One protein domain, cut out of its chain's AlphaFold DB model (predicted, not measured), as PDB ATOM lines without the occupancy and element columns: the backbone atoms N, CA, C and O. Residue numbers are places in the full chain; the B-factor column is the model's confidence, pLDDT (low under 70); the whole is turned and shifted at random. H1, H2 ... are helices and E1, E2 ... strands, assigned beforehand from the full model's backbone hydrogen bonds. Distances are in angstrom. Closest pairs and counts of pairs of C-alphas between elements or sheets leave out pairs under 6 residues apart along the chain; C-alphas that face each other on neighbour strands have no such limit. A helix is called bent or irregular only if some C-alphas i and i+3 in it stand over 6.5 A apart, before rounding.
ATOM      1  N   ASP A  18       4.935  34.792 102.180       68.56
ATOM      2  CA  ASP A  18       6.212  35.512 102.174       68.56
ATOM      3  C   ASP A  18       6.059  37.056 102.272       68.56
ATOM      4  O   ASP A  18       7.038  37.760 102.519       68.56
ATOM      5  N   ASP A  19       4.834  37.583 102.138       68.88
ATOM      6  CA  ASP A  19       4.471  39.003 102.261       68.88
ATOM      7  C   ASP A  19       4.502  39.557 103.704       68.88
ATOM      8  O   ASP A  19       4.692  40.759 103.889       68.88
ATOM      9  N   ASP A  20       4.321  38.709 104.727       64.75
ATOM     10  CA  ASP A  20       4.194  39.119 106.144       64.75
ATOM     11  C   ASP A  20       5.549  39.237 106.887       64.75
ATOM     12  O   ASP A  20       5.594  39.386 108.114       64.75
ATOM     13  N   PHE A  21       6.673  39.142 106.167       72.25
ATOM     14  CA  PHE A  21       8.019  39.010 106.743       72.25
ATOM     15  C   PHE A  21       8.801  40.325 106.825       72.25
ATOM     16  O   PHE A  21       8.684  41.219 105.985       72.25
ATOM     17  N   ALA A  22       9.648  40.440 107.851       68.12
ATOM     18  CA  ALA A  22      10.432  41.645 108.096       68.12
ATOM     19  C   ALA A  22      11.463  41.931 106.987       68.12
ATOM     20  O   ALA A  22      12.298  41.094 106.641       68.12
ATOM     21  N   THR A  23      11.465  43.169 106.486       71.75
ATOM     22  CA  THR A  23      12.483  43.670 105.541       71.75
ATOM     23  C   THR A  23      13.816  43.999 106.220       71.75
ATOM     24  O   THR A  23      14.854  43.968 105.567       71.75
ATOM     25  N   SER A  24      13.794  44.279 107.527       75.81
ATOM     26  CA  SER A  24      14.949  44.413 108.422       75.81
ATOM     27  C   SER A  24      14.499  44.033 109.833       75.81
ATOM     28  O   SER A  24      13.550  44.612 110.363       75.81
ATOM     29  N   GLY A  25      15.162  43.049 110.444       82.44
ATOM     30  CA  GLY A  25      14.814  42.581 111.788       82.44
ATOM     31  C   GLY A  25      15.259  43.522 112.909       82.44
ATOM     32  O   GLY A  25      14.608  43.600 113.950       82.44
ATOM     33  N   ILE A  26      16.326  44.295 112.675       83.31
ATOM     34  CA  ILE A  26      16.945  45.200 113.658       83.31
ATOM     35  C   ILE A  26      15.927  46.225 114.187       83.31
ATOM     36  O   ILE A  26      15.916  46.550 115.374       83.31
ATOM     37  N   GLN A  27      15.032  46.709 113.320       82.06
ATOM     38  CA  GLN A  27      14.007  47.697 113.676       82.06
ATOM     39  C   GLN A  27      12.919  47.109 114.591       82.06
ATOM     40  O   GLN A  27      12.428  47.792 115.490       82.06
ATOM     41  N   ASN A  28      12.588  45.830 114.398       87.81
ATOM     42  CA  ASN A  28      11.593  45.103 115.185       87.81
ATOM     43  C   ASN A  28      12.177  44.514 116.477       87.81
ATOM     44  O   ASN A  28      11.421  44.260 117.415       87.81
ATOM     45  N   TYR A  29      13.501  44.327 116.556       89.00
ATOM     46  CA  TYR A  29      14.179  43.674 117.681       89.00
ATOM     47  C   TYR A  29      13.769  44.236 119.040       89.00
ATOM     48  O   TYR A  29      13.418  43.478 119.940       89.00
ATOM     49  N   LYS A  30      13.717  45.568 119.175       87.56
ATOM     50  CA  LYS A  30      13.285  46.191 120.428       87.56
ATOM     51  C   LYS A  30      11.846  45.808 120.800       87.56
ATOM     52  O   LYS A  30      11.600  45.484 121.955       87.56
ATOM     53  N   LEU A  31      10.913  45.833 119.845       90.12
ATOM     54  CA  LEU A  31       9.510  45.494 120.099       90.12
ATOM     55  C   LEU A  31       9.364  44.017 120.493       90.12
ATOM     56  O   LEU A  31       8.661  43.702 121.448       90.12
ATOM     57  N   PHE A  32      10.091  43.126 119.815       92.38
ATOM     58  CA  PHE A  32      10.169  41.715 120.188       92.38
ATOM     59  C   PHE A  32      10.736  41.533 121.605       92.38
ATOM     60  O   PHE A  32      10.176  40.778 122.395       92.38
ATOM     61  N   CYS A  33      11.799  42.253 121.975       90.50
ATOM     62  CA  CYS A  33      12.333  42.214 123.335       90.50
ATOM     63  C   CYS A  33      11.334  42.730 124.376       90.50
ATOM     64  O   CYS A  33      11.150  42.070 125.397       90.50
ATOM     65  N   ASP A  34      10.688  43.869 124.125       89.69
ATOM     66  CA  ASP A  34       9.717  44.479 125.042       89.69
ATOM     67  C   ASP A  34       8.466  43.586 125.234       89.69
ATOM     68  O   ASP A  34       7.918  43.539 126.336       89.69
ATOM     69  N   GLU A  35       8.039  42.836 124.207       91.88
ATOM     70  CA  GLU A  35       6.839  41.978 124.248       91.88
ATOM     71  C   GLU A  35       7.090  40.491 124.574       91.88
ATOM     72  O   GLU A  35       6.185  39.831 125.084       91.88
ATOM     73  N   ILE A  36       8.278  39.942 124.292       92.31
ATOM     74  CA  ILE A  36       8.617  38.519 124.500       92.31
ATOM     75  C   ILE A  36       9.689  38.360 125.582       92.31
ATOM     76  O   ILE A  36       9.445  37.722 126.610       92.31
ATOM     77  N   CYS A  37      10.870  38.949 125.389       91.06
ATOM     78  CA  CYS A  37      12.014  38.702 126.271       91.06
ATOM     79  C   CYS A  37      11.819  39.313 127.668       91.06
ATOM     80  O   CYS A  37      12.078  38.648 128.669       91.06
ATOM     81  N   GLN A  38      11.322  40.552 127.769       92.00
ATOM     82  CA  GLN A  38      11.151  41.246 129.051       92.00
ATOM     83  C   GLN A  38      10.082  40.602 129.957       92.00
ATOM     84  O   GLN A  38      10.369  40.427 131.145       92.00
ATOM     85  N   PRO A  39       8.901  40.161 129.468       91.94
ATOM     86  CA  PRO A  39       7.967  39.380 130.283       91.94
ATOM     87  C   PRO A  39       8.552  38.053 130.783       91.94
ATOM     88  O   PRO A  39       8.367  37.710 131.951       91.94
ATOM     89  N   LEU A  40       9.313  37.335 129.948       92.81
ATOM     90  CA  LEU A  40       9.991  36.093 130.344       92.81
ATOM     91  C   LEU A  40      11.112  36.348 131.369       92.81
ATOM     92  O   LEU A  40      11.270  35.584 132.320       92.81
ATOM     93  N   LEU A  41      11.842  37.456 131.233       92.06
ATOM     94  CA  LEU A  41      12.863  37.901 132.183       92.06
ATOM     95  C   LEU A  41      12.268  38.350 133.523       92.06
ATOM     96  O   LEU A  41      12.839  38.061 134.575       92.06
ATOM     97  N   ALA A  42      11.110  39.011 133.507       91.88
ATOM     98  CA  ALA A  42      10.356  39.344 134.711       91.88
ATOM     99  C   ALA A  42       9.830  38.077 135.406       91.88
ATOM    100  O   ALA A  42      10.010  37.931 136.618       91.88
ATOM    101  N   ALA A  43       9.266  37.131 134.644       91.12
ATOM    102  CA  ALA A  43       8.830  35.834 135.155       91.12
ATOM    103  C   ALA A  43       9.994  35.096 135.837       91.12
ATOM    104  O   ALA A  43       9.877  34.742 137.010       91.12
ATOM    105  N   ALA A  44      11.144  34.977 135.166       91.94
ATOM    106  CA  ALA A  44      12.321  34.290 135.694       91.94
ATOM    107  C   ALA A  44      12.929  34.976 136.932       91.94
ATOM    108  O   ALA A  44      13.256  34.300 137.905       91.94
ATOM    109  N   LYS A  45      12.986  36.316 136.971       92.88
ATOM    110  CA  LYS A  45      13.418  37.082 138.160       92.88
ATOM    111  C   LYS A  45      12.431  36.996 139.336       92.88
ATOM    112  O   LYS A  45      12.847  37.145 140.480       92.88
ATOM    113  N   SER A  46      11.146  36.736 139.070       91.06
ATOM    114  CA  SER A  46      10.113  36.419 140.079       91.06
ATOM    115  C   SER A  46      10.012  34.916 140.416       91.06
ATOM    116  O   SER A  46       9.200  34.482 141.246       91.06
ATOM    117  N   GLY A  47      10.815  34.100 139.733       90.12
ATOM    118  CA  GLY A  47      10.916  32.665 139.920       90.12
ATOM    119  C   GLY A  47      11.742  32.285 141.156       90.12
ATOM    120  O   GLY A  47      12.100  33.130 141.978       90.12
ATOM    121  N   PRO A  48      12.048  30.990 141.319       94.25
ATOM    122  CA  PRO A  48      13.033  30.529 142.287       94.25
ATOM    123  C   PRO A  48      14.419  31.095 141.917       94.25
ATOM    124  O   PRO A  48      14.828  30.962 140.761       94.25
ATOM    125  N   PRO A  49      15.184  31.684 142.857       94.44
ATOM    126  CA  PRO A  49      16.483  32.284 142.539       94.44
ATOM    127  C   PRO A  49      17.501  31.245 142.046       94.44
ATOM    128  O   PRO A  49      18.323  31.547 141.185       94.44
ATOM    129  N   GLU A  50      17.403  30.008 142.535       95.56
ATOM    130  CA  GLU A  50      18.199  28.860 142.082       95.56
ATOM    131  C   GLU A  50      17.924  28.513 140.613       95.56
ATOM    132  O   GLU A  50      18.853  28.208 139.870       95.56
ATOM    133  N   LEU A  51      16.665  28.619 140.175       94.44
ATOM    134  CA  LEU A  51      16.262  28.359 138.793       94.44
ATOM    135  C   LEU A  51      16.708  29.491 137.853       94.44
ATOM    136  O   LEU A  51      17.176  29.219 136.752       94.44
ATOM    137  N   TYR A  52      16.642  30.753 138.296       94.00
ATOM    138  CA  TYR A  52      17.189  31.889 137.540       94.00
ATOM    139  C   TYR A  52      18.721  31.804 137.398       94.00
ATOM    140  O   TYR A  52      19.262  32.029 136.314       94.00
ATOM    141  N   ALA A  53      19.425  31.419 138.469       93.62
ATOM    142  CA  ALA A  53      20.869  31.187 138.441       93.62
ATOM    143  C   ALA A  53      21.247  29.985 137.554       93.62
ATOM    144  O   ALA A  53      22.202  30.074 136.779       93.62
ATOM    145  N   TRP A  54      20.478  28.891 137.617       94.88
ATOM    146  CA  TRP A  54      20.616  27.750 136.708       94.88
ATOM    147  C   TRP A  54      20.429  28.167 135.247       94.88
ATOM    148  O   TRP A  54      21.252  27.795 134.417       94.88
ATOM    149  N   LEU A  55      19.405  28.968 134.937       93.12
ATOM    150  CA  LEU A  55      19.111  29.424 133.577       93.12
ATOM    151  C   LEU A  55      20.240  30.304 133.021       93.12
ATOM    152  O   LEU A  55      20.686  30.088 131.900       93.12
ATOM    153  N   GLY A  56      20.754  31.248 133.820       89.62
ATOM    154  CA  GLY A  56      21.910  32.070 133.443       89.62
ATOM    155  C   GLY A  56      23.159  31.236 133.145       89.62
ATOM    156  O   GLY A  56      23.731  31.359 132.064       89.62
ATOM    157  N   LYS A  57      23.530  30.325 134.055       89.69
ATOM    158  CA  LYS A  57      24.669  29.410 133.864       89.69
ATOM    159  C   LYS A  57      24.462  28.468 132.669       89.69
ATOM    160  O   LYS A  57      25.401  28.162 131.945       89.69
ATOM    161  N   THR A  58      23.238  27.997 132.457       87.88
ATOM    162  CA  THR A  58      22.880  27.114 131.340       87.88
ATOM    163  C   THR A  58      23.003  27.838 130.006       87.88
ATOM    164  O   THR A  58      23.617  27.299 129.091       87.88
ATOM    165  N   ASN A  59      22.520  29.080 129.911       85.00
ATOM    166  CA  ASN A  59      22.726  29.916 128.733       85.00
ATOM    167  C   ASN A  59      24.223  30.165 128.476       85.00
ATOM    168  O   ASN A  59      24.656  30.000 127.344       85.00
ATOM    169  N   GLU A  60      25.020  30.482 129.505       80.00
ATOM    170  CA  GLU A  60      26.481  30.662 129.404       80.00
ATOM    171  C   GLU A  60      27.197  29.402 128.878       80.00
ATOM    172  O   GLU A  60      28.011  29.481 127.955       80.00
ATOM    173  N   ILE A  61      26.864  28.217 129.404       75.19
ATOM    174  CA  ILE A  61      27.394  26.935 128.907       75.19
ATOM    175  C   ILE A  61      26.966  26.719 127.450       75.19
ATOM    176  O   ILE A  61      27.784  26.362 126.607       75.19
ATOM    177  N   VAL A  62      25.697  26.958 127.122       74.62
ATOM    178  CA  VAL A  62      25.155  26.698 125.785       74.62
ATOM    179  C   VAL A  62      25.732  27.647 124.725       74.62
ATOM    180  O   VAL A  62      26.052  27.173 123.634       74.62
ATOM    181  N   THR A  63      25.933  28.936 125.026       71.25
ATOM    182  CA  THR A  63      26.526  29.913 124.089       71.25
ATOM    183  C   THR A  63      28.035  29.746 123.918       71.25
ATOM    184  O   THR A  63      28.543  29.948 122.817       71.25
ATOM    185  N   THR A  64      28.762  29.320 124.957       64.00
ATOM    186  CA  THR A  64      30.213  29.047 124.874       64.00
ATOM    187  C   THR A  64      30.559  27.727 124.172       64.00
ATOM    188  O   THR A  64      31.740  27.400 124.020       64.00
ATOM    189  N   GLY A  65      29.558  26.962 123.724       58.38
ATOM    190  CA  GLY A  65      29.774  25.649 123.116       58.38
ATOM    191  C   GLY A  65      30.069  24.545 124.132       58.38
ATOM    192  O   GLY A  65      30.651  23.517 123.786       58.38
ATOM    193  N   GLY A  66      29.691  24.760 125.390       59.91
ATOM    194  CA  GLY A  66      29.754  23.770 126.447       59.91
ATOM    195  C   GLY A  66      28.809  22.590 126.211       59.91
ATOM    196  O   GLY A  66      27.791  22.683 125.508       59.91
ATOM    197  N   LEU A  67      29.211  21.464 126.795       60.69
ATOM    198  CA  LEU A  67      28.627  20.141 126.589       60.69
ATOM    199  C   LEU A  67      27.822  19.707 127.825       60.69
ATOM    200  O   LEU A  67      26.621  19.478 127.744       60.69
ATOM    201  N   GLU A  68      28.472  19.714 128.993       72.62
ATOM    202  CA  GLU A  68      27.891  19.356 130.294       72.62
ATOM    203  C   GLU A  68      26.949  20.452 130.833       72.62
ATOM    204  O   GLU A  68      27.318  21.268 131.683       72.62
ATOM    205  N   VAL A  69      25.710  20.486 130.339       78.88
ATOM    206  CA  VAL A  69      24.655  21.349 130.889       78.88
ATOM    207  C   VAL A  69      23.997  20.648 132.091       78.88
ATOM    208  O   VAL A  69      23.528  19.519 131.952       78.88
ATOM    209  N   PRO A  70      23.929  21.273 133.282       86.44
ATOM    210  CA  PRO A  70      23.285  20.660 134.441       86.44
ATOM    211  C   PRO A  70      21.758  20.568 134.260       86.44
ATOM    212  O   PRO A  70      21.167  21.478 133.671       86.44
ATOM    213  N   PRO A  71      21.084  19.551 134.830       92.12
ATOM    214  CA  PRO A  71      19.624  19.503 134.856       92.12
ATOM    215  C   PRO A  71      19.047  20.687 135.656       92.12
ATOM    216  O   PRO A  71      19.719  21.193 136.566       92.12
ATOM    217  N   PRO A  72      17.813  21.134 135.357       95.00
ATOM    218  CA  PRO A  72      17.154  22.174 136.137       95.00
ATOM    219  C   PRO A  72      16.947  21.714 137.594       95.00
ATOM    220  O   PRO A  72      16.612  20.553 137.829       95.00
ATOM    221  N   PRO A  73      17.126  22.598 138.598       95.25
ATOM    222  CA  PRO A  73      17.006  22.234 140.015       95.25
ATOM    223  C   PRO A  73      15.564  21.929 140.458       95.25
ATOM    224  O   PRO A  73      15.356  21.399 141.546       95.25
ATOM    225  N   MET A  74      14.577  22.310 139.645       95.06
ATOM    226  CA  MET A  74      13.138  22.101 139.827       95.06
ATOM    227  C   MET A  74      12.411  22.407 138.508       95.06
ATOM    228  O   MET A  74      13.017  22.999 137.610       95.06
ATOM    229  N   SER A  75      11.126  22.046 138.416       94.69
ATOM    230  CA  SER A  75      10.239  22.360 137.283       94.69
ATOM    231  C   SER A  75      10.427  23.791 136.746       94.69
ATOM    232  O   SER A  75      10.544  24.768 137.496       94.69
ATOM    233  N   CYS A  76      10.456  23.905 135.417       96.06
ATOM    234  CA  CYS A  76      10.608  25.170 134.694       96.06
ATOM    235  C   CYS A  76       9.264  25.872 134.435       96.06
ATOM    236  O   CYS A  76       9.225  26.952 133.834       96.06
ATOM    237  N   VAL A  77       8.170  25.277 134.912       95.38
ATOM    238  CA  VAL A  77       6.790  25.748 134.796       95.38
ATOM    239  C   VAL A  77       6.185  25.912 136.200       95.38
ATOM    240  O   VAL A  77       6.616  25.301 137.173       95.38
ATOM    241  N   ARG A  78       5.203  26.804 136.351       92.94
ATOM    242  CA  ARG A  78       4.518  27.075 137.624       92.94
ATOM    243  C   ARG A  78       3.027  27.271 137.393       92.94
ATOM    244  O   ARG A  78       2.644  28.065 136.538       92.94
ATOM    245  N   ASP A  79       2.201  26.611 138.202       90.06
ATOM    246  CA  ASP A  79       0.774  26.931 138.300       90.06
ATOM    247  C   ASP A  79       0.593  28.267 139.040       90.06
ATOM    248  O   ASP A  79       1.117  28.464 140.140       90.06
ATOM    249  N   THR A  80      -0.123  29.203 138.421       84.69
ATOM    250  CA  THR A  80      -0.460  30.519 138.993       84.69
ATOM    251  C   THR A  80      -1.858  30.564 139.614       84.69
ATOM    252  O   THR A  80      -2.261  31.604 140.132       84.69
ATOM    253  N   GLY A  81      -2.630  29.475 139.524       83.69
ATOM    254  CA  GLY A  81      -4.079  29.461 139.744       83.69
ATOM    255  C   GLY A  81      -4.887  29.945 138.531       83.69
ATOM    256  O   GLY A  81      -6.113  29.838 138.533       83.69
ATOM    257  N   HIS A  82      -4.218  30.439 137.483       82.44
ATOM    258  CA  HIS A  82      -4.808  30.781 136.183       82.44
ATOM    259  C   HIS A  82      -4.331  29.859 135.048       82.44
ATOM    260  O   HIS A  82      -4.734  30.043 133.901       82.44
ATOM    261  N   GLY A  83      -3.506  28.860 135.372       86.81
ATOM    262  CA  GLY A  83      -2.881  27.941 134.429       86.81
ATOM    263  C   GLY A  83      -1.404  27.724 134.750       86.81
ATOM    264  O   GLY A  83      -0.842  28.337 135.658       86.81
ATOM    265  N   LEU A  84      -0.775  26.849 133.973       89.62
ATOM    266  CA  LEU A  84       0.654  26.561 134.022       89.62
ATOM    267  C   LEU A  84       1.422  27.545 133.119       89.62
ATOM    268  O   LEU A  84       1.133  27.655 131.928       89.62
ATOM    269  N   HIS A  85       2.411  28.253 133.671       91.56
ATOM    270  CA  HIS A  85       3.228  29.240 132.951       91.56
ATOM    271  C   HIS A  85       4.719  28.915 133.050       91.56
ATOM    272  O   HIS A  85       5.204  28.544 134.119       91.56
ATOM    273  N   VAL A  86       5.469  29.125 131.965       93.56
ATOM    274  CA  VAL A  86       6.934  29.000 131.968       93.56
ATOM    275  C   VAL A  86       7.553  30.086 132.854       93.56
ATOM    276  O   VAL A  86       7.366  31.278 132.612       93.56
ATOM    277  N   ILE A  87       8.311  29.667 133.869       94.12
ATOM    278  CA  ILE A  87       9.060  30.539 134.792       94.12
ATOM    279  C   ILE A  87      10.573  30.510 134.550       94.12
ATOM    280  O   ILE A  87      11.299  31.290 135.156       94.12
ATOM    281  N   ALA A  88      11.059  29.658 133.650       93.75
ATOM    282  CA  ALA A  88      12.409  29.735 133.107       93.75
ATOM    283  C   ALA A  88      12.351  29.481 131.600       93.75
ATOM    284  O   ALA A  88      12.022  28.379 131.175       93.75
ATOM    285  N   SER A  89      12.653  30.496 130.792       93.94
ATOM    286  CA  SER A  89      12.726  30.381 129.332       93.94
ATOM    287  C   SER A  89      14.078  30.904 128.854       93.94
ATOM    288  O   SER A  89      14.461  31.987 129.295       93.94
ATOM    289  N   PRO A  90      14.795  30.209 127.954       91.12
ATOM    290  CA  PRO A  90      16.082  30.675 127.420       91.12
ATOM    291  C   PRO A  90      16.027  32.099 126.847       91.12
ATOM    292  O   PRO A  90      16.940  32.889 127.085       91.12
ATOM    293  N   TRP A  91      14.914  32.461 126.197       90.88
ATOM    294  CA  TRP A  91      14.646  33.794 125.636       90.88
ATOM    295  C   TRP A  91      14.609  34.936 126.675       90.88
ATOM    296  O   TRP A  91      14.555  36.104 126.300       90.88
ATOM    297  N   ALA A  92      14.639  34.636 127.979       87.69
ATOM    298  CA  ALA A  92      14.699  35.642 129.036       87.69
ATOM    299  C   ALA A  92      16.061  36.359 129.124       87.69
ATOM    300  O   ALA A  92      16.110  37.536 129.474       87.69
ATOM    301  N   ASN A  93      17.168  35.644 128.894       79.38
ATOM    302  CA  ASN A  93      18.522  36.106 129.230       79.38
ATOM    303  C   ASN A  93      19.627  35.367 128.445       79.38
ATOM    304  O   ASN A  93      20.666  35.010 129.007       79.38
ATOM    305  N   MET A  94      19.400  35.067 127.166       72.06
ATOM    306  CA  MET A  94      20.402  34.438 126.300       72.06
ATOM    307  C   MET A  94      21.243  35.511 125.593       72.06
ATOM    308  O   MET A  94      20.799  36.153 124.644       72.06
ATOM    309  N   ALA A  95      22.473  35.694 126.077       59.72
ATOM    310  CA  ALA A  95      23.312  36.875 125.843       59.72
ATOM    311  C   ALA A  95      23.872  37.071 124.416       59.72
ATOM    312  O   ALA A  95      24.654  37.987 124.210       59.72
ATOM    313  N   ILE A  96      23.469  36.266 123.424       56.84
ATOM    314  CA  ILE A  96      23.990  36.317 122.036       56.84
ATOM    315  C   ILE A  96      23.841  37.718 121.414       56.84
ATOM    316  O   ILE A  96      24.660  38.122 120.599       56.84
ATOM    317  N   MET A  97      22.802  38.454 121.824       53.78
ATOM    318  CA  MET A  97      22.481  39.801 121.339       53.78
ATOM    319  C   MET A  97      23.022  40.930 122.240       53.78
ATOM    320  O   MET A  97      22.809  42.103 121.936       53.78
ATOM    321  N   GLU A  98      23.643  40.604 123.378       52.16
ATOM    322  CA  GLU A  98      24.113  41.561 124.389       52.16
ATOM    323  C   GLU A  98      25.649  41.512 124.467       52.16
ATOM    324  O   GLU A  98      26.229  40.685 125.166       52.16
ATOM    325  N   ASP A  99      26.301  42.403 123.714       44.91
ATOM    326  CA  ASP A  99      27.756  42.647 123.667       44.91
ATOM    327  C   ASP A  99      28.676  41.450 123.322       44.91
ATOM    328  O   ASP A  99      29.895  41.621 123.246       44.91
ATOM    329  N   SER A 100      28.147  40.254 123.038       42.06
ATOM    330  CA  SER A 100      28.951  39.141 122.521       42.06
ATOM    331  C   SER A 100      29.110  39.215 121.000       42.06
ATOM    332  O   SER A 100      28.170  38.918 120.265       42.06
ATOM    333  N   ASP A 101      30.313  39.533 120.512       42.31
ATOM    334  CA  ASP A 101      30.674  39.250 119.117       42.31
ATOM    335  C   ASP A 101      30.440  37.758 118.825       42.31
ATOM    336  O   ASP A 101      30.942  36.891 119.552       42.31
ATOM    337  N   ILE A 102      29.725  37.450 117.735       45.22
ATOM    338  CA  ILE A 102      29.595  36.075 117.240       45.22
ATOM    339  C   ILE A 102      31.007  35.486 117.109       45.22
ATOM    340  O   ILE A 102      31.827  36.010 116.350       45.22
ATOM    341  N   HIS A 103      31.281  34.394 117.835       45.12
ATOM    342  CA  HIS A 103      32.607  33.769 117.902       45.12
ATOM    343  C   HIS A 103      33.219  33.640 116.498       45.12
ATOM    344  O   HIS A 103      32.578  33.101 115.600       45.12
ATOM    345  N   ALA A 104      34.454  34.106 116.287       41.66
ATOM    346  CA  ALA A 104      34.992  34.318 114.935       41.66
ATOM    347  C   ALA A 104      34.929  33.074 114.018       41.66
ATOM    348  O   ALA A 104      34.641  33.210 112.830       41.66
ATOM    349  N   ASP A 105      35.131  31.868 114.569       42.66
ATOM    350  CA  ASP A 105      34.959  30.599 113.840       42.66
ATOM    351  C   ASP A 105      33.530  30.363 113.311       42.66
ATOM    352  O   ASP A 105      33.362  29.709 112.295       42.66
ATOM    353  N   PHE A 106      32.499  30.851 114.003       49.88
ATOM    354  CA  PHE A 106      31.101  30.773 113.571       49.88
ATOM    355  C   PHE A 106      30.870  31.793 112.450       49.88
ATOM    356  O   PHE A 106      30.322  31.457 111.405       49.88
ATOM    357  N   ALA A 107      31.332  33.036 112.625       44.84
ATOM    358  CA  ALA A 107      31.148  34.086 111.623       44.84
ATOM    359  C   ALA A 107      31.839  33.758 110.280       44.84
ATOM    360  O   ALA A 107      31.292  34.046 109.214       44.84
ATOM    361  N   CYS A 108      33.010  33.107 110.309       43.34
ATOM    362  CA  CYS A 108      33.719  32.713 109.089       43.34
ATOM    363  C   CYS A 108      33.093  31.505 108.365       43.34
ATOM    364  O   CYS A 108      33.297  31.355 107.162       43.34
ATOM    365  N   GLU A 109      32.294  30.684 109.054       45.09
ATOM    366  CA  GLU A 109      31.572  29.544 108.468       45.09
ATOM    367  C   GLU A 109      30.334  29.973 107.645       45.09
ATOM    368  O   GLU A 109      29.816  29.177 106.857       45.09
ATOM    369  N   PHE A 110      29.907  31.241 107.758       47.62
ATOM    370  CA  PHE A 110      28.774  31.837 107.026       47.62
ATOM    371  C   PHE A 110      29.166  33.001 106.090       47.62
ATOM    372  O   PHE A 110      28.294  33.740 105.637       47.62
ATOM    373  N   ASP A 111      30.464  33.158 105.790       45.88
ATOM    374  CA  ASP A 111      31.028  34.225 104.933       45.88
ATOM    375  C   ASP A 111      30.626  35.653 105.375       45.88
ATOM    376  O   ASP A 111      30.398  36.546 104.556       45.88
ATOM    377  N   LEU A 112      30.512  35.877 106.694       46.34
ATOM    378  CA  LEU A 112      30.161  37.181 107.264       46.34
ATOM    379  C   LEU A 112      31.395  38.115 107.288       46.34
ATOM    380  O   LEU A 112      32.424  37.757 107.876       46.34
ATOM    381  N   PRO A 113      31.327  39.317 106.677       42.75
ATOM    382  CA  PRO A 113      32.398  40.310 106.734       42.75
ATOM    383  C   PRO A 113      32.832  40.682 108.162       42.75
ATOM    384  O   PRO A 113      32.032  40.789 109.088       42.75
ATOM    385  N   ARG A 114      34.130  40.942 108.352       49.00
ATOM    386  CA  ARG A 114      34.671  41.359 109.658       49.00
ATOM    387  C   ARG A 114      34.314  42.816 109.972       49.00
ATOM    388  O   ARG A 114      34.467  43.675 109.106       49.00
ATOM    389  N   ARG A 115      33.941  43.095 111.229       50.16
ATOM    390  CA  ARG A 115      33.573  44.430 111.763       50.16
ATOM    391  C   ARG A 115      34.682  45.498 111.652       50.16
ATOM    392  O   ARG A 115      34.390  46.687 111.719       50.16
ATOM    393  N   ASP A 116      35.942  45.101 111.469       50.19
ATOM    394  CA  ASP A 116      37.134  45.913 111.779       50.19
ATOM    395  C   ASP A 116      37.568  46.955 110.718       50.19
ATOM    396  O   ASP A 116      38.765  47.238 110.582       50.19
ATOM    397  N   ARG A 117      36.659  47.526 109.910       51.44
ATOM    398  CA  ARG A 117      37.027  48.531 108.884       51.44
ATOM    399  C   ARG A 117      36.075  49.722 108.803       51.44
ATOM    400  O   ARG A 117      34.865  49.574 108.860       51.44
ATOM    401  N   ASN A 118      36.658  50.906 108.595       52.50
ATOM    402  CA  ASN A 118      35.939  52.151 108.316       52.50
ATOM    403  C   ASN A 118      35.471  52.189 106.844       52.50
ATOM    404  O   ASN A 118      36.339  52.196 105.966       52.50
ATOM    405  N   PRO A 119      34.157  52.266 106.558       52.69
ATOM    406  CA  PRO A 119      33.623  52.078 105.208       52.69
ATOM    407  C   PRO A 119      33.297  53.381 104.452       52.69
ATOM    408  O   PRO A 119      32.852  54.391 105.019       52.69
ATOM    409  N   THR A 120      33.476  53.342 103.131       57.19
ATOM    410  CA  THR A 120      33.080  54.385 102.165       57.19
ATOM    411  C   THR A 120      31.558  54.415 101.921       57.19
ATOM    412  O   THR A 120      30.851  53.494 102.315       57.19
ATOM    413  N   PRO A 121      30.982  55.446 101.266       50.97
ATOM    414  CA  PRO A 121      29.525  55.553 101.098       50.97
ATOM    415  C   PRO A 121      28.842  54.427 100.302       50.97
ATOM    416  O   PRO A 121      27.669  54.164 100.545       50.97
ATOM    417  N   SER A 122      29.539  53.764  99.373       52.88
ATOM    418  CA  SER A 122      29.023  52.563  98.693       52.88
ATOM    419  C   SER A 122      29.137  51.319  99.569       52.88
ATOM    420  O   SER A 122      28.233  50.487  99.565       52.88
ATOM    421  N   GLU A 123      30.207  51.221 100.361       55.78
ATOM    422  CA  GLU A 123      30.340  50.177 101.377       55.78
ATOM    423  C   GLU A 123      29.245  50.338 102.439       55.78
ATOM    424  O   GLU A 123      28.608  49.351 102.745       55.78
ATOM    425  N   LYS A 124      28.845  51.559 102.832       57.62
ATOM    426  CA  LYS A 124      27.720  51.808 103.767       57.62
ATOM    427  C   LYS A 124      26.371  51.215 103.359       57.62
ATOM    428  O   LYS A 124      25.573  50.889 104.232       57.62
ATOM    429  N   ALA A 125      26.097  51.067 102.064       56.09
ATOM    430  CA  ALA A 125      24.903  50.353 101.609       56.09
ATOM    431  C   ALA A 125      25.069  48.829 101.764       56.09
ATOM    432  O   ALA A 125      24.138  48.146 102.185       56.09
ATOM    433  N   ALA A 126      26.271  48.313 101.493       60.78
ATOM    434  CA  ALA A 126      26.634  46.928 101.773       60.78
ATOM    435  C   ALA A 126      26.772  46.637 103.283       60.78
ATOM    436  O   ALA A 126      26.545  45.504 103.684       60.78
ATOM    437  N   ASP A 127      27.077  47.633 104.120       66.31
ATOM    438  CA  ASP A 127      27.178  47.514 105.576       66.31
ATOM    439  C   ASP A 127      25.805  47.377 106.226       66.31
ATOM    440  O   ASP A 127      25.686  46.667 107.216       66.31
ATOM    441  N   LEU A 128      24.772  48.032 105.685       69.88
ATOM    442  CA  LEU A 128      23.389  47.838 106.131       69.88
ATOM    443  C   LEU A 128      22.892  46.439 105.745       69.88
ATOM    444  O   LEU A 128      22.410  45.708 106.602       69.88
ATOM    445  N   GLU A 129      23.113  46.025 104.493       74.00
ATOM    446  CA  GLU A 129      22.841  44.655 104.027       74.00
ATOM    447  C   GLU A 129      23.618  43.600 104.838       74.00
ATOM    448  O   GLU A 129      23.097  42.529 105.146       74.00
ATOM    449  N   HIS A 130      24.859  43.908 105.219       70.44
ATOM    450  CA  HIS A 130      25.681  43.077 106.088       70.44
ATOM    451  C   HIS A 130      25.135  43.041 107.521       70.44
ATOM    452  O   HIS A 130      25.002  41.952 108.065       70.44
ATOM    453  N   GLN A 131      24.792  44.184 108.121       73.44
ATOM    454  CA  GLN A 131      24.246  44.264 109.480       73.44
ATOM    455  C   GLN A 131      22.922  43.507 109.596       73.44
ATOM    456  O   GLN A 131      22.772  42.707 110.511       73.44
ATOM    457  N   ASP A 132      22.000  43.682 108.646       80.31
ATOM    458  CA  ASP A 132      20.728  42.952 108.620       80.31
ATOM    459  C   ASP A 132      20.918  41.428 108.463       80.31
ATOM    460  O   ASP A 132      20.191  40.640 109.081       80.31
ATOM    461  N   ARG A 133      21.904  40.989 107.667       77.06
ATOM    462  CA  ARG A 133      22.218  39.560 107.498       77.06
ATOM    463  C   ARG A 133      22.956  38.970 108.699       77.06
ATOM    464  O   ARG A 133      22.674  37.839 109.084       77.06
ATOM    465  N   TYR A 134      23.878  39.727 109.295       74.00
ATOM    466  CA  TYR A 134      24.569  39.370 110.535       74.00
ATOM    467  C   TYR A 134      23.541  39.202 111.658       74.00
ATOM    468  O   TYR A 134      23.498  38.152 112.286       74.00
ATOM    469  N   PHE A 135      22.618  40.155 111.800       81.12
ATOM    470  CA  PHE A 135      21.493  40.081 112.728       81.12
ATOM    471  C   PHE A 135      20.586  38.866 112.464       81.12
ATOM    472  O   PHE A 135      20.270  38.114 113.384       81.12
ATOM    473  N   SER A 136      20.228  38.590 111.203       84.88
ATOM    474  CA  SER A 136      19.477  37.371 110.857       84.88
ATOM    475  C   SER A 136      20.228  36.086 111.251       84.88
ATOM    476  O   SER A 136      19.600  35.109 111.662       84.88
ATOM    477  N   ALA A 137      21.566  36.083 111.193       77.75
ATOM    478  CA  ALA A 137      22.395  34.987 111.691       77.75
ATOM    479  C   ALA A 137      22.399  34.905 113.231       77.75
ATOM    480  O   ALA A 137      22.224  33.810 113.764       77.75
ATOM    481  N   GLU A 138      22.529  36.025 113.952       77.12
ATOM    482  CA  GLU A 138      22.431  36.071 115.424       77.12
ATOM    483  C   GLU A 138      21.098  35.482 115.912       77.12
ATOM    484  O   GLU A 138      21.076  34.641 116.812       77.12
ATOM    485  N   ILE A 139      19.982  35.841 115.266       87.62
ATOM    486  CA  ILE A 139      18.653  35.337 115.630       87.62
ATOM    487  C   ILE A 139      18.490  33.848 115.290       87.62
ATOM    488  O   ILE A 139      17.982  33.095 116.121       87.62
ATOM    489  N   LEU A 140      18.972  33.372 114.132       85.25
ATOM    490  CA  LEU A 140      18.995  31.931 113.831       85.25
ATOM    491  C   LEU A 140      19.864  31.145 114.836       85.25
ATOM    492  O   LEU A 140      19.505  30.029 115.218       85.25
ATOM    493  N   ALA A 141      20.964  31.735 115.320       77.62
ATOM    494  CA  ALA A 141      21.776  31.174 116.400       77.62
ATOM    495  C   ALA A 141      20.981  31.082 117.711       77.62
ATOM    496  O   ALA A 141      20.967  30.034 118.356       77.62
ATOM    497  N   HIS A 142      20.295  32.165 118.081       84.81
ATOM    498  CA  HIS A 142      19.491  32.279 119.297       84.81
ATOM    499  C   HIS A 142      18.326  31.285 119.313       84.81
ATOM    500  O   HIS A 142      18.068  30.645 120.331       84.81
ATOM    501  N   ILE A 143      17.665  31.074 118.174       90.62
ATOM    502  CA  ILE A 143      16.610  30.067 118.020       90.62
ATOM    503  C   ILE A 143      17.150  28.654 118.290       90.62
ATOM    504  O   ILE A 143      16.580  27.912 119.090       90.62
ATOM    505  N   PHE A 144      18.271  28.277 117.675       85.00
ATOM    506  CA  PHE A 144      18.859  26.952 117.881       85.00
ATOM    507  C   PHE A 144      19.408  26.761 119.308       85.00
ATOM    508  O   PHE A 144      19.191  25.725 119.937       85.00
ATOM    509  N   LEU A 145      20.111  27.761 119.848       81.81
ATOM    510  CA  LEU A 145      20.710  27.672 121.180       81.81
ATOM    511  C   LEU A 145      19.641  27.706 122.282       81.81
ATOM    512  O   LEU A 145      19.743  26.941 123.241       81.81
ATOM    513  N   SER A 146      18.559  28.469 122.107       90.56
ATOM    514  CA  SER A 146      17.381  28.361 122.976       90.56
ATOM    515  C   SER A 146      16.732  26.977 122.885       90.56
ATOM    516  O   SER A 146      16.321  26.451 123.917       90.56
ATOM    517  N   TYR A 147      16.730  26.321 121.715       91.12
ATOM    518  CA  TYR A 147      16.225  24.948 121.622       91.12
ATOM    519  C   TYR A 147      17.053  23.947 122.432       91.12
ATOM    520  O   TYR A 147      16.463  23.104 123.103       91.12
ATOM    521  N   ARG A 148      18.394  24.054 122.456       85.38
ATOM    522  CA  ARG A 148      19.237  23.195 123.321       85.38
ATOM    523  C   ARG A 148      18.805  23.282 124.790       85.38
ATOM    524  O   ARG A 148      18.718  22.258 125.461       85.38
ATOM    525  N   VAL A 149      18.474  24.482 125.274       89.69
ATOM    526  CA  VAL A 149      17.960  24.683 126.640       89.69
ATOM    527  C   VAL A 149      16.563  24.078 126.795       89.69
ATOM    528  O   VAL A 149      16.351  23.281 127.705       89.69
ATOM    529  N   THR A 150      15.621  24.381 125.895       93.69
ATOM    530  CA  THR A 150      14.250  23.843 125.959       93.69
ATOM    531  C   THR A 150      14.206  22.314 125.864       93.69
ATOM    532  O   THR A 150      13.415  21.691 126.568       93.69
ATOM    533  N   TYR A 151      15.077  21.690 125.072       91.62
ATOM    534  CA  TYR A 151      15.225  20.236 124.995       91.62
ATOM    535  C   TYR A 151      15.598  19.628 126.357       91.62
ATOM    536  O   TYR A 151      14.971  18.669 126.804       91.62
ATOM    537  N   ILE A 152      16.549  20.237 127.073       90.81
ATOM    538  CA  ILE A 152      16.949  19.815 128.425       90.81
ATOM    539  C   ILE A 152      15.806  20.036 129.426       90.81
ATOM    540  O   ILE A 152      15.540  19.166 130.252       90.81
ATOM    541  N   GLN A 153      15.082  21.154 129.329       94.62
ATOM    542  CA  GLN A 153      13.910  21.407 130.176       94.62
ATOM    543  C   GLN A 153      12.807  20.362 129.949       94.62
ATOM    544  O   GLN A 153      12.243  19.867 130.918       94.62
ATOM    545  N   ARG A 154      12.540  19.969 128.695       94.69
ATOM    546  CA  ARG A 154      11.600  18.888 128.343       94.69
ATOM    547  C   ARG A 154      12.060  17.526 128.876       94.69
ATOM    548  O   ARG A 154      11.277  16.825 129.509       94.69
ATOM    549  N   LYS A 155      13.340  17.180 128.689       92.62
ATOM    550  CA  LYS A 155      13.982  15.940 129.181       92.62
ATOM    551  C   LYS A 155      13.937  15.800 130.714       92.62
ATOM    552  O   LYS A 155      14.067  14.690 131.227       92.62
ATOM    553  N   HIS A 156      13.723  16.907 131.430       94.44
ATOM    554  CA  HIS A 156      13.599  16.983 132.888       94.44
ATOM    555  C   HIS A 156      12.248  17.552 133.375       94.44
ATOM    556  O   HIS A 156      12.162  18.006 134.514       94.44
ATOM    557  N   ALA A 157      11.202  17.524 132.543       94.62
ATOM    558  CA  ALA A 157       9.852  17.916 132.945       94.62
ATOM    559  C   ALA A 157       9.230  16.880 133.902       94.62
ATOM    560  O   ALA A 157       9.314  15.674 133.662       94.62
ATOM    561  N   ASP A 158       8.537  17.340 134.948       92.88
ATOM    562  CA  ASP A 158       7.850  16.462 135.908       92.88
ATOM    563  C   ASP A 158       6.581  15.825 135.302       92.88
ATOM    564  O   ASP A 158       6.076  14.810 135.795       92.88
ATOM    565  N   THR A 159       6.032  16.417 134.230       94.44
ATOM    566  CA  THR A 159       4.804  15.953 133.563       94.44
ATOM    567  C   THR A 159       4.832  16.161 132.040       94.44
ATOM    568  O   THR A 159       5.446  17.117 131.564       94.44
ATOM    569  N   PRO A 160       4.079  15.359 131.254       95.06
ATOM    570  CA  PRO A 160       3.892  15.609 129.819       95.06
ATOM    571  C   PRO A 160       3.194  16.944 129.503       95.06
ATOM    572  O   PRO A 160       3.323  17.470 128.399       95.06
ATOM    573  N   GLU A 161       2.440  17.502 130.456       94.88
ATOM    574  CA  GLU A 161       1.789  18.809 130.317       94.88
ATOM    575  C   GLU A 161       2.816  19.947 130.421       94.88
ATOM    576  O   GLU A 161       2.838  20.826 129.562       94.88
ATOM    577  N   GLU A 162       3.738  19.879 131.388       94.94
ATOM    578  CA  GLU A 162       4.914  20.760 131.440       94.94
ATOM    579  C   GLU A 162       5.766  20.638 130.169       94.94
ATOM    580  O   GLU A 162       6.107  21.658 129.570       94.94
ATOM    581  N   GLU A 163       6.060  19.415 129.718       95.00
ATOM    582  CA  GLU A 163       6.830  19.172 128.491       95.00
ATOM    583  C   GLU A 163       6.188  19.861 127.270       95.00
ATOM    584  O   GLU A 163       6.859  20.562 126.506       95.00
ATOM    585  N   THR A 164       4.866  19.720 127.134       94.88
ATOM    586  CA  THR A 164       4.061  20.346 126.075       94.88
ATOM    587  C   THR A 164       4.075  21.875 126.175       94.88
ATOM    588  O   THR A 164       4.150  22.568 125.161       94.88
ATOM    589  N   ILE A 165       4.028  22.433 127.387       95.06
ATOM    590  CA  ILE A 165       4.047  23.885 127.619       95.06
ATOM    591  C   ILE A 165       5.422  24.485 127.306       95.06
ATOM    592  O   ILE A 165       5.490  25.546 126.684       95.06
ATOM    593  N   LEU A 166       6.508  23.798 127.665       95.75
ATOM    594  CA  LEU A 166       7.876  24.193 127.320       95.75
ATOM    595  C   LEU A 166       8.096  24.177 125.800       95.75
ATOM    596  O   LEU A 166       8.619  25.147 125.248       95.75
ATOM    597  N   ALA A 167       7.630  23.125 125.115       94.69
ATOM    598  CA  ALA A 167       7.635  23.044 123.655       94.69
ATOM    599  C   ALA A 167       6.851  24.204 123.012       94.69
ATOM    600  O   ALA A 167       7.396  24.939 122.187       94.69
ATOM    601  N   ASN A 168       5.599  24.418 123.426       93.88
ATOM    602  CA  ASN A 168       4.735  25.467 122.877       93.88
ATOM    603  C   ASN A 168       5.295  26.879 123.110       93.88
ATOM    604  O   ASN A 168       5.221  27.723 122.217       93.88
ATOM    605  N   ALA A 169       5.885  27.148 124.278       93.19
ATOM    606  CA  ALA A 169       6.503  28.439 124.572       93.19
ATOM    607  C   ALA A 169       7.703  28.731 123.656       93.19
ATOM    608  O   ALA A 169       7.840  29.858 123.173       93.19
ATOM    609  N   TRP A 170       8.537  27.724 123.367       95.38
ATOM    610  CA  TRP A 170       9.620  27.866 122.391       95.38
ATOM    611  C   TRP A 170       9.082  28.039 120.966       95.38
ATOM    612  O   TRP A 170       9.538  28.938 120.267       95.38
ATOM    613  N   VAL A 171       8.078  27.254 120.548       95.06
ATOM    614  CA  VAL A 171       7.458  27.371 119.211       95.06
ATOM    615  C   VAL A 171       6.921  28.779 118.970       95.06
ATOM    616  O   VAL A 171       7.229  29.374 117.941       95.06
ATOM    617  N   LEU A 172       6.169  29.339 119.921       92.06
ATOM    618  CA  LEU A 172       5.569  30.669 119.783       92.06
ATOM    619  C   LEU A 172       6.624  31.786 119.720       92.06
ATOM    620  O   LEU A 172       6.509  32.680 118.882       92.06
ATOM    621  N   ALA A 173       7.663  31.729 120.561       92.62
ATOM    622  CA  ALA A 173       8.760  32.697 120.527       92.62
ATOM    623  C   ALA A 173       9.574  32.591 119.223       92.62
ATOM    624  O   ALA A 173       9.831  33.601 118.566       92.62
ATOM    625  N   THR A 174       9.917  31.368 118.810       94.50
ATOM    626  CA  THR A 174      10.706  31.090 117.605       94.50
ATOM    627  C   THR A 174       9.966  31.446 116.323       94.50
ATOM    628  O   THR A 174      10.534  32.127 115.474       94.50
ATOM    629  N   ALA A 175       8.699  31.051 116.169       92.50
ATOM    630  CA  ALA A 175       7.897  31.404 114.998       92.50
ATOM    631  C   ALA A 175       7.770  32.925 114.844       92.50
ATOM    632  O   ALA A 175       7.925  33.466 113.747       92.50
ATOM    633  N   ARG A 176       7.580  33.633 115.967       91.56
ATOM    634  CA  ARG A 176       7.560  35.094 115.991       91.56
ATOM    635  C   ARG A 176       8.915  35.695 115.597       91.56
ATOM    636  O   ARG A 176       8.939  36.610 114.779       91.56
ATOM    637  N   ALA A 177      10.031  35.163 116.100       92.88
ATOM    638  CA  ALA A 177      11.374  35.596 115.706       92.88
ATOM    639  C   ALA A 177      11.641  35.356 114.206       92.88
ATOM    640  O   ALA A 177      12.107  36.255 113.509       92.88
ATOM    641  N   CYS A 178      11.263  34.190 113.675       92.31
ATOM    642  CA  CYS A 178      11.345  33.877 112.247       92.31
ATOM    643  C   CYS A 178      10.515  34.816 111.359       92.31
ATOM    644  O   CYS A 178      10.884  35.012 110.205       92.31
ATOM    645  N   ARG A 179       9.418  35.394 111.870       89.56
ATOM    646  CA  ARG A 179       8.594  36.370 111.140       89.56
ATOM    647  C   ARG A 179       9.108  37.801 111.239       89.56
ATOM    648  O   ARG A 179       9.205  38.502 110.235       89.56
ATOM    649  N   GLU A 180       9.397  38.246 112.456       90.88
ATOM    650  CA  GLU A 180       9.622  39.663 112.756       90.88
ATOM    651  C   GLU A 180      11.100  40.062 112.747       90.88
ATOM    652  O   GLU A 180      11.387  41.252 112.624       90.88
ATOM    653  N   LEU A 181      12.035  39.109 112.854       91.62
ATOM    654  CA  LEU A 181      13.463  39.388 113.056       91.62
ATOM    655  C   LEU A 181      14.401  38.816 111.980       91.62
ATOM    656  O   LEU A 181      15.538  39.270 111.882       91.62
ATOM    657  N   ILE A 182      13.969  37.847 111.172       90.06
ATOM    658  CA  ILE A 182      14.792  37.265 110.100       90.06
ATOM    659  C   ILE A 182      14.239  37.700 108.746       90.06
ATOM    660  O   ILE A 182      13.039  37.589 108.494       90.06
ATOM    661  N   ARG A 183      15.114  38.187 107.860       87.25
ATOM    662  CA  ARG A 183      14.710  38.573 106.503       87.25
ATOM    663  C   ARG A 183      14.486  37.338 105.640       87.25
ATOM    664  O   ARG A 183      15.304  36.420 105.634       87.25
ATOM    665  N   LEU A 184      13.432  37.363 104.828       85.06
ATOM    666  CA  LEU A 184      13.028  36.243 103.971       85.06
ATOM    667  C   LEU A 184      14.173  35.688 103.095       85.06
ATOM    668  O   LEU A 184      14.356  34.476 102.983       85.06
ATOM    669  N   THR A 185      14.979  36.575 102.506       81.81
ATOM    670  CA  THR A 185      16.134  36.216 101.665       81.81
ATOM    671  C   THR A 185      17.247  35.518 102.439       81.81
ATOM    672  O   THR A 185      17.943  34.664 101.886       81.81
ATOM    673  N   ASP A 186      17.416  35.844 103.720       82.94
ATOM    674  CA  ASP A 186      18.502  35.307 104.531       82.94
ATOM    675  C   ASP A 186      18.248  33.844 104.917       82.94
ATOM    676  O   ASP A 186      19.215  33.107 105.083       82.94
ATOM    677  N   PHE A 187      16.998  33.354 104.904       83.44
ATOM    678  CA  PHE A 187      16.729  31.910 105.009       83.44
ATOM    679  C   PHE A 187      17.373  31.101 103.872       83.44
ATOM    680  O   PHE A 187      17.757  29.946 104.068       83.44
ATOM    681  N   ALA A 188      17.495  31.667 102.667       76.94
ATOM    682  CA  ALA A 188      18.138  30.995 101.538       76.94
ATOM    683  C   ALA A 188      19.673  31.088 101.605       76.94
ATOM    684  O   ALA A 188      20.363  30.129 101.257       76.94
ATOM    685  N   LEU A 189      20.202  32.225 102.072       71.06
ATOM    686  CA  LEU A 189      21.642  32.488 102.174       71.06
ATOM    687  C   LEU A 189      22.274  31.767 103.375       71.06
ATOM    688  O   LEU A 189      23.279  31.075 103.228       71.06
ATOM    689  N   LEU A 190      21.642  31.848 104.547       72.69
ATOM    690  CA  LEU A 190      22.034  31.187 105.795       72.69
ATOM    691  C   LEU A 190      21.443  29.766 105.859       72.69
ATOM    692  O   LEU A 190      20.821  29.357 106.843       72.69
ATOM    693  N   SER A 191      21.599  29.009 104.771       68.44
ATOM    694  CA  SER A 191      20.914  27.730 104.534       68.44
ATOM    695  C   SER A 191      21.179  26.676 105.617       68.44
ATOM    696  O   SER A 191      20.239  26.023 106.067       68.44
TER     697      SER A 191
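Overview. This is residues 18 to 191 of the 555 residues of an uncharacterized protein of Exidia glandulosa HHB12029 (UniProt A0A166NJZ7). Three long helices, H1, H4 and H5, make an elongated bundle, in which H4 and H5 fold back on each other as a helical hairpin and H1 packs on both. H2 turns back from the end of H1 and slants past H4, while the small hairpin E1 and E2 lies beside the first part of H5 and residues 120 to 126 stick out at the opposite end of the long axis. The printed part has 174 residues with six named helices and two named strands, in the order H1 H2 E1 E2 H3 H4 H5 H6; the two strands are antiparallel and the class is mostly helix. It is compact, with a radius of gyration of the C-alphas of 17.4 A, and spans 57 by 36 by 26 A.

Along the chain. H1, residues 25 to 45, begins with C-alpha 25 at (14.814, 42.581, 111.788) and measures 27.0 A. It has a kink of 41 degrees near residue 32 and is only just irregular, with C-alphas 27 and 30 7.0 A apart. H2 is residues 49 to 63, 21.1 A. E1, residues 77 to 79, and E2, residues 84 to 86, follow, then H3, residues 104 to 109. H4, residues 123 to 155, is the longest helix at 47.0 A and begins with C-alpha 123 at (30.340, 50.177, 101.377). H5, residues 160 to 180, measures 30.0 A. H6, residues 186 to 189, ends with C-alpha 189 at (21.642, 32.488, 102.174).

Arrangement. H4 and H5 touch at a shallow tilt of 5 degrees, opposite ways, closest at the C-alphas of Arg 154 and Glu 163, 4.8 A. H1 touches H5 at a shallow tilt of 24 degrees, opposite ways, closest at the C-alphas of Gly 25 and Glu 180, 6.0 A. With residues 25 to 26 alone H1 touches H4, the same way at a shallow tilt of 28 degrees; the C-alphas of Ile 26 and Asp 132, 6.7 A apart, are closest. H2 touches H4 with residues 58 to 63 alone, at a steep tilt of 54 degrees, closest at the C-alphas of Val 62 and Leu 145, 6.5 A. H1 and H2 only just touch, only at the corner, with 3 pairs of C-alphas within 8 A, the closest those of Ala 44 and Tyr 52, 5.7 A. In the hairpin E1 and E2, N 78 and O 85 are 2.8 A apart, within hydrogen-bond range. The closest C-alphas of E2 and H5, those of Val 86 and Leu 166, are 6.8 A apart. H3 and H4 are near each other, with 5 pairs of C-alphas within 10 A. H6 is close to but not clearly touching H4, with the C-alphas of Arg 133 and Asp 186 6.4 A apart. In H2, H4 and H5 every O i to N i+4 pair is within hydrogen-bond range; in H1 13 of 17 are and in H3 1 of 2, and H6 is too short for such a pair.

Size, cuts and confidence. The C-alphas farthest apart, those of Gly 81 and Thr 120, are 58.4 A apart. The printed part has no cut. The links H2 to E1, E2 to H3 and H3 to H4 are long. Mean pLDDT of the printed part is 79.6; residues under 70 include 64 to 67 and 95 to 128.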